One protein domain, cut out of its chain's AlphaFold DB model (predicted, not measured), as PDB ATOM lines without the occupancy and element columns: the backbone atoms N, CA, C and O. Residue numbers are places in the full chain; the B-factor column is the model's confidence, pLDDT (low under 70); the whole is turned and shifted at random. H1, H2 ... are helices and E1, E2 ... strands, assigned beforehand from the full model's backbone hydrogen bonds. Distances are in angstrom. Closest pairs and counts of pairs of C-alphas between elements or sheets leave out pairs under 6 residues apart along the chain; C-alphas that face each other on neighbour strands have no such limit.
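AT A GLANCE: This is residues 3 to 51 of the 204 residues of an uncharacterized protein of Torrubiella hemipterigena (UniProt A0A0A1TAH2). A two-stranded hairpin, E1 and E2, has two short helices, H1 then H2, packed along it in succession, mostly on E1. The hairpin's turn, residues 17 to 21, and the link 27 to 34 lie toward opposite ends of the longest axis. The 49 printed residues run E1, E2, H1, H2, of mixed class, with 24 in named elements, under half. The whole is compact, radius of gyration of the C-alphas 9.8 A, spanning 26 by 20 by 14 A.

HOW THE PARTS SIT: E1, residues 12 to 16, and E2, residues 22 to 26, form an antiparallel hairpin at 149 degrees; N 13 and O 25 are 2.9 A apart, within hydrogen-bond range. In H1, residues 35 to 39, 0 of 1 O i to N i+4 pairs but 2 of 2 O i to N i+3 pairs are within range; in H2, residues 41 to 49, every O i to N i+4 pair is. The closest C-alphas of E1 and H1 are Gly 13 and Ala 38, 3.8 A; of E1 and H2, Lys 15 and Ala 47, 4.4 A. H1 and H2 are close but not clearly touching, C-alphas 38 and 44 being closest at 7.0 A. E2 and H2 are near each other.

IN THESE COORDINATES: E1 begins at C-alpha 12 (85.956, -37.470, 20.731) and spans 14.0 A; E2 spans 13.1 A, H1 7.6 A and H2 11.9 A, ending at C-alpha 49 (81.477, -53.998, 24.922).

THE WHOLE: The C-alphas of Lys 19 and Asn 29 are farthest apart, 26.9 A. The printed part has no cut and no long link; residue 5 is under pLDDT 70.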
ATOM      1  N   VAL A   3      94.733 -40.995  18.652       75.75
ATOM      2  CA  VAL A   3      93.964 -40.443  17.538       75.75
ATOM      3  C   VAL A   3      93.082 -41.547  16.965       75.75
ATOM      4  O   VAL A   3      93.523 -42.686  16.802       75.75
ATOM      5  N   ASP A   4      91.832 -41.212  16.668       72.62
ATOM      6  CA  ASP A   4      90.907 -42.090  15.960       72.62
ATOM      7  C   ASP A   4      91.252 -42.145  14.467       72.62
ATOM      8  O   ASP A   4      90.668 -41.446  13.641       72.62
ATOM      9  N   LEU A   5      92.237 -42.974  14.126       69.62
ATOM     10  CA  LEU A   5      92.697 -43.160  12.745       69.62
ATOM     11  C   LEU A   5      91.676 -43.894  11.860       69.62
ATOM     12  O   LEU A   5      91.824 -43.914  10.642       69.62
ATOM     13  N   GLU A   6      90.651 -44.506  12.458       71.31
ATOM     14  CA  GLU A   6      89.618 -45.273  11.752       71.31
ATOM     15  C   GLU A   6      88.349 -44.446  11.488       71.31
ATOM     16  O   GLU A   6      87.408 -44.950  10.874       71.31
ATOM     17  N   GLY A   7      88.309 -43.186  11.942       71.69
ATOM     18  CA  GLY A   7      87.188 -42.269  11.718       71.69
ATOM     19  C   GLY A   7      85.874 -42.734  12.353       71.69
ATOM     20  O   GLY A   7      84.794 -42.422  11.851       71.69
ATOM     21  N   LYS A   8      85.943 -43.508  13.441       73.06
ATOM     22  CA  LYS A   8      84.776 -44.077  14.133       73.06
ATOM     23  C   LYS A   8      84.004 -43.053  14.970       73.06
ATOM     24  O   LYS A   8      82.878 -43.322  15.386       73.06
ATOM     25  N   THR A   9      84.590 -41.892  15.239       76.19
ATOM     26  CA  THR A   9      84.068 -40.858  16.134       76.19
ATOM     27  C   THR A   9      84.060 -39.506  15.429       76.19
ATOM     28  O   THR A   9      85.019 -39.131  14.769       76.19
ATOM     29  N   SER A  10      82.978 -38.732  15.557       79.50
ATOM     30  CA  SER A  10      82.885 -37.423  14.883       79.50
ATOM     31  C   SER A  10      83.690 -36.312  15.577       79.50
ATOM     32  O   SER A  10      84.047 -35.330  14.933       79.50
ATOM     33  N   TYR A  11      83.971 -36.456  16.880       83.88
ATOM     34  CA  TYR A  11      84.717 -35.484  17.694       83.88
ATOM     35  C   TYR A  11      85.687 -36.196  18.642       83.88
ATOM     36  O   TYR A  11      86.840 -36.413  18.298       83.88
ATOM     37  N   CYS A  12      85.220 -36.599  19.823       85.75
ATOM     38  CA  CYS A  12      85.956 -37.470  20.731       85.75
ATOM     39  C   CYS A  12      85.129 -38.728  21.014       85.75
ATOM     40  O   CYS A  12      83.897 -38.687  20.999       85.75
ATOM     41  N   GLY A  13      85.799 -39.833  21.316       87.50
ATOM     42  CA  GLY A  13      85.165 -41.070  21.757       87.50
ATOM     43  C   GLY A  13      86.020 -41.818  22.767       87.50
ATOM     44  O   GLY A  13      86.977 -41.274  23.317       87.50
ATOM     45  N   ALA A  14      85.665 -43.071  23.016       89.62
ATOM     46  CA  ALA A  14      86.359 -43.927  23.961       89.62
ATOM     47  C   ALA A  14      86.651 -45.295  23.347       89.62
ATOM     48  O   ALA A  14      85.879 -45.804  22.536       89.62
ATOM     49  N   LYS A  15      87.748 -45.908  23.787       88.62
ATOM     50  CA  LYS A  15      88.010 -47.343  23.635       88.62
ATOM     51  C   LYS A  15      88.586 -47.898  24.932       88.62
ATOM     52  O   LYS A  15      89.120 -47.145  25.746       88.62
ATOM     53  N   ILE A  16      88.525 -49.213  25.093       85.88
ATOM     54  CA  ILE A  16      89.314 -49.921  26.100       85.88
ATOM     55  C   ILE A  16      90.567 -50.467  25.412       85.88
ATOM     56  O   ILE A  16      90.469 -51.095  24.357       85.88
ATOM     57  N   SER A  17      91.749 -50.176  25.958       84.19
ATOM     58  CA  SER A  17      93.018 -50.697  25.437       84.19
ATOM     59  C   SER A  17      93.125 -52.209  25.660       84.19
ATOM     60  O   SER A  17      92.420 -52.778  26.491       84.19
ATOM     61  N   GLU A  18      94.067 -52.875  24.988       80.12
ATOM     62  CA  GLU A  18      94.369 -54.297  25.242       80.12
ATOM     63  C   GLU A  18      94.785 -54.581  26.695       80.12
ATOM     64  O   GLU A  18      94.683 -55.711  27.166       80.12
ATOM     65  N   LYS A  19      95.226 -53.550  27.425       81.56
ATOM     66  CA  LYS A  19      95.581 -53.622  28.847       81.56
ATOM     67  C   LYS A  19      94.393 -53.366  29.782       81.56
ATOM     68  O   LYS A  19      94.571 -53.393  30.995       81.56
ATOM     69  N   GLY A  20      93.200 -53.106  29.243       78.75
ATOM     70  CA  GLY A  20      91.993 -52.817  30.022       78.75
ATOM     71  C   GLY A  20      91.843 -51.355  30.457       78.75
ATOM     72  O   GLY A  20      91.040 -51.064  31.338       78.75
ATOM     73  N   GLU A  21      92.593 -50.423  29.870       87.62
ATOM     74  CA  GLU A  21      92.555 -49.005  30.251       87.62
ATOM     75  C   GLU A  21      91.537 -48.236  29.402       87.62
ATOM     76  O   GLU A  21      91.460 -48.436  28.190       87.62
ATOM     77  N   LEU A  22      90.793 -47.306  30.010       87.25
ATOM     78  CA  LEU A  22      89.956 -46.368  29.261       87.25
ATOM     79  C   LEU A  22      90.839 -45.352  28.527       87.25
ATOM     80  O   LEU A  22      91.575 -44.586  29.149       87.25
ATOM     81  N   VAL A  23      90.726 -45.312  27.202       89.38
ATOM     82  CA  VAL A  23      91.464 -44.394  26.334       89.38
ATOM     83  C   VAL A  23      90.490 -43.442  25.653       89.38
ATOM     84  O   VAL A  23      89.580 -43.873  24.947       89.38
ATOM     85  N   ILE A  24      90.723 -42.141  25.830       88.88
ATOM     86  CA  ILE A  24      90.029 -41.091  25.082       88.88
ATOM     87  C   ILE A  24      90.621 -41.032  23.672       88.88
ATOM     88  O   ILE A  24      91.832 -40.835  23.509       88.88
ATOM     89  N   LEU A  25      89.749 -41.202  22.683       88.00
ATOM     90  CA  LEU A  25      90.046 -41.071  21.265       88.00
ATOM     91  C   LEU A  25      89.702 -39.662  20.797       88.00
ATOM     92  O   LEU A  25      88.594 -39.189  21.043       88.00
ATOM     93  N   PHE A  26      90.636 -39.015  20.108       86.38
ATOM     94  CA  PHE A  26      90.419 -37.716  19.477       86.38
ATOM     95  C   PHE A  26      90.346 -37.885  17.966       86.38
ATOM     96  O   PHE A  26      91.241 -38.477  17.364       86.38
ATOM     97  N   HIS A  27      89.318 -37.324  17.341       84.00
ATOM     98  CA  HIS A  27      89.283 -37.174  15.896       84.00
ATOM     99  C   HIS A  27      90.379 -36.191  15.462       84.00
ATOM    100  O   HIS A  27      90.540 -35.124  16.064       84.00
ATOM    101  N   GLU A  28      91.107 -36.533  14.398       83.31
ATOM    102  CA  GLU A  28      92.295 -35.801  13.923       83.31
ATOM    103  C   GLU A  28      92.060 -34.291  13.740       83.31
ATOM    104  O   GLU A  28      92.897 -33.480  14.128       83.31
ATOM    105  N   ASN A  29      90.881 -33.911  13.241       83.81
ATOM    106  CA  ASN A  29      90.524 -32.519  12.944       83.81
ATOM    107  C   ASN A  29      89.713 -31.816  14.053       83.81
ATOM    108  O   ASN A  29      89.298 -30.676  13.869       83.81
ATOM    109  N   HIS A  30      89.466 -32.468  15.197       79.50
ATOM    110  CA  HIS A  30      88.589 -31.943  16.259       79.50
ATOM    111  C   HIS A  30      89.221 -32.011  17.657       79.50
ATOM    112  O   HIS A  30      88.528 -32.159  18.667       79.50
ATOM    113  N   LEU A  31      90.547 -31.876  17.732       80.19
ATOM    114  CA  LEU A  31      91.271 -31.888  18.998       80.19
ATOM    115  C   LEU A  31      90.730 -30.824  19.971       80.19
ATOM    116  O   LEU A  31      90.581 -29.654  19.629       80.19
ATOM    117  N   GLY A  32      90.441 -31.240  21.205       75.00
ATOM    118  CA  GLY A  32      89.930 -30.355  22.256       75.00
ATOM    119  C   GLY A  32      88.442 -30.004  22.147       75.00
ATOM    120  O   GLY A  32      87.923 -29.324  23.028       75.00
ATOM    121  N   THR A  33      87.733 -30.485  21.121       78.88
ATOM    122  CA  THR A  33      86.298 -30.233  20.928       78.88
ATOM    123  C   THR A  33      85.494 -31.492  21.239       78.88
ATOM    124  O   THR A  33      85.872 -32.593  20.852       78.88
ATOM    125  N   GLY A  34      84.374 -31.348  21.953       80.12
ATOM    126  CA  GLY A  34      83.485 -32.478  22.243       80.12
ATOM    127  C   GLY A  34      84.092 -33.541  23.166       80.12
ATOM    128  O   GLY A  34      83.678 -34.689  23.102       80.12
ATOM    129  N   ILE A  35      85.045 -33.185  24.043       83.25
ATOM    130  CA  ILE A  35      85.709 -34.123  24.979       83.25
ATOM    131  C   ILE A  35      84.691 -34.898  25.830       83.25
ATOM    132  O   ILE A  35      84.872 -36.085  26.088       83.25
ATOM    133  N   LEU A  36      83.587 -34.249  26.219       85.00
ATOM    134  CA  LEU A  36      82.492 -34.881  26.962       85.00
ATOM    135  C   LEU A  36      81.892 -36.086  26.221       85.00
ATOM    136  O   LEU A  36      81.417 -37.008  26.874       85.00
ATOM    137  N   TYR A  37      81.974 -36.129  24.887       85.81
ATOM    138  CA  TYR A  37      81.466 -37.247  24.093       85.81
ATOM    139  C   TYR A  37      82.220 -38.539  24.393       85.81
ATOM    140  O   TYR A  37      81.608 -39.601  24.391       85.81
ATOM    141  N   ALA A  38      83.505 -38.478  24.754       84.56
ATOM    142  CA  ALA A  38      84.242 -39.662  25.196       84.56
ATOM    143  C   ALA A  38      83.638 -40.311  26.454       84.56
ATOM    144  O   ALA A  38      83.805 -41.507  26.667       84.56
ATOM    145  N   PHE A  39      82.911 -39.534  27.259       86.56
ATOM    146  CA  PHE A  39      82.280 -39.978  28.500       86.56
ATOM    147  C   PHE A  39      80.762 -40.142  28.389       86.56
ATOM    148  O   PHE A  39      80.115 -40.491  29.374       86.56
ATOM    149  N   GLU A  40      80.174 -39.905  27.214       88.75
ATOM    150  CA  GLU A  40      78.762 -40.202  26.994       88.75
ATOM    151  C   GLU A  40      78.513 -41.705  27.133       88.75
ATOM    152  O   GLU A  40      79.271 -42.530  26.616       88.75
ATOM    153  N   GLU A  41      77.409 -42.061  27.791       83.56
ATOM    154  CA  GLU A  41      77.053 -43.446  28.110       83.56
ATOM    155  C   GLU A  41      77.084 -44.360  26.881       83.56
ATOM    156  O   GLU A  41      77.640 -45.456  26.944       83.56
ATOM    157  N   LYS A  42      76.569 -43.894  25.735       83.12
ATOM    158  CA  LYS A  42      76.596 -44.650  24.472       83.12
ATOM    159  C   LYS A  42      78.025 -45.017  24.043       83.12
ATOM    160  O   LYS A  42      78.267 -46.143  23.623       83.12
ATOM    161  N   ASN A  43      78.977 -44.093  24.185       84.56
ATOM    162  CA  ASN A  43      80.347 -44.261  23.706       84.56
ATOM    163  C   ASN A  43      81.153 -45.124  24.680       84.56
ATOM    164  O   ASN A  43      81.892 -46.005  24.247       84.56
ATOM    165  N   LEU A  44      80.944 -44.941  25.988       86.25
ATOM    166  CA  LEU A  44      81.512 -45.820  27.009       86.25
ATOM    167  C   LEU A  44      80.964 -47.246  26.901       86.25
ATOM    168  O   LEU A  44      81.734 -48.198  26.968       86.25
ATOM    169  N   THR A  45      79.661 -47.412  26.672       81.81
ATOM    170  CA  THR A  45      79.035 -48.734  26.514       81.81
ATOM    171  C   THR A  45      79.605 -49.470  25.304       81.81
ATOM    172  O   THR A  45      79.985 -50.634  25.421       81.81
ATOM    173  N   VAL A  46      79.744 -48.789  24.160       81.81
ATOM    174  CA  VAL A  46      80.398 -49.356  22.968       81.81
ATOM    175  C   VAL A  46      81.853 -49.728  23.261       81.81
ATOM    176  O   VAL A  46      82.268 -50.839  22.929       81.81
ATOM    177  N   ALA A  47      82.613 -48.848  23.919       82.25
ATOM    178  CA  ALA A  47      84.010 -49.095  24.274       82.25
ATOM    179  C   ALA A  47      84.174 -50.321  25.185       82.25
ATOM    180  O   ALA A  47      85.020 -51.172  24.923       82.25
ATOM    181  N   ILE A  48      83.348 -50.428  26.230       83.44
ATOM    182  CA  ILE A  48      83.371 -51.533  27.196       83.44
ATOM    183  C   ILE A  48      82.938 -52.847  26.535       83.44
ATOM    184  O   ILE A  48      83.529 -53.889  26.808       83.44
ATOM    185  N   ASN A  49      81.933 -52.813  25.656       78.69
ATOM    186  CA  ASN A  49      81.477 -53.998  24.922       78.69
ATOM    187  C   ASN A  49      82.483 -54.475  23.871       78.69
ATOM    188  O   ASN A  49      82.558 -55.671  23.614       78.69
ATOM    189  N   SER A  50      83.248 -53.555  23.282       76.56
ATOM    190  CA  SER A  50      84.268 -53.862  22.268       76.56
ATOM    191  C   SER A  50      85.639 -54.180  22.873       76.56
ATOM    192  O   SER A  50      86.586 -54.442  22.134       76.56
ATOM    193  N   ALA A  51      85.775 -54.102  24.201       74.44
ATOM    194  CA  ALA A  51      87.030 -54.360  24.889       74.44
ATOM    195  C   ALA A  51      87.520 -55.789  24.591       74.44
ATOM    196  O   ALA A  51      86.711 -56.720  24.635       74.44
TER     197      ALA A  51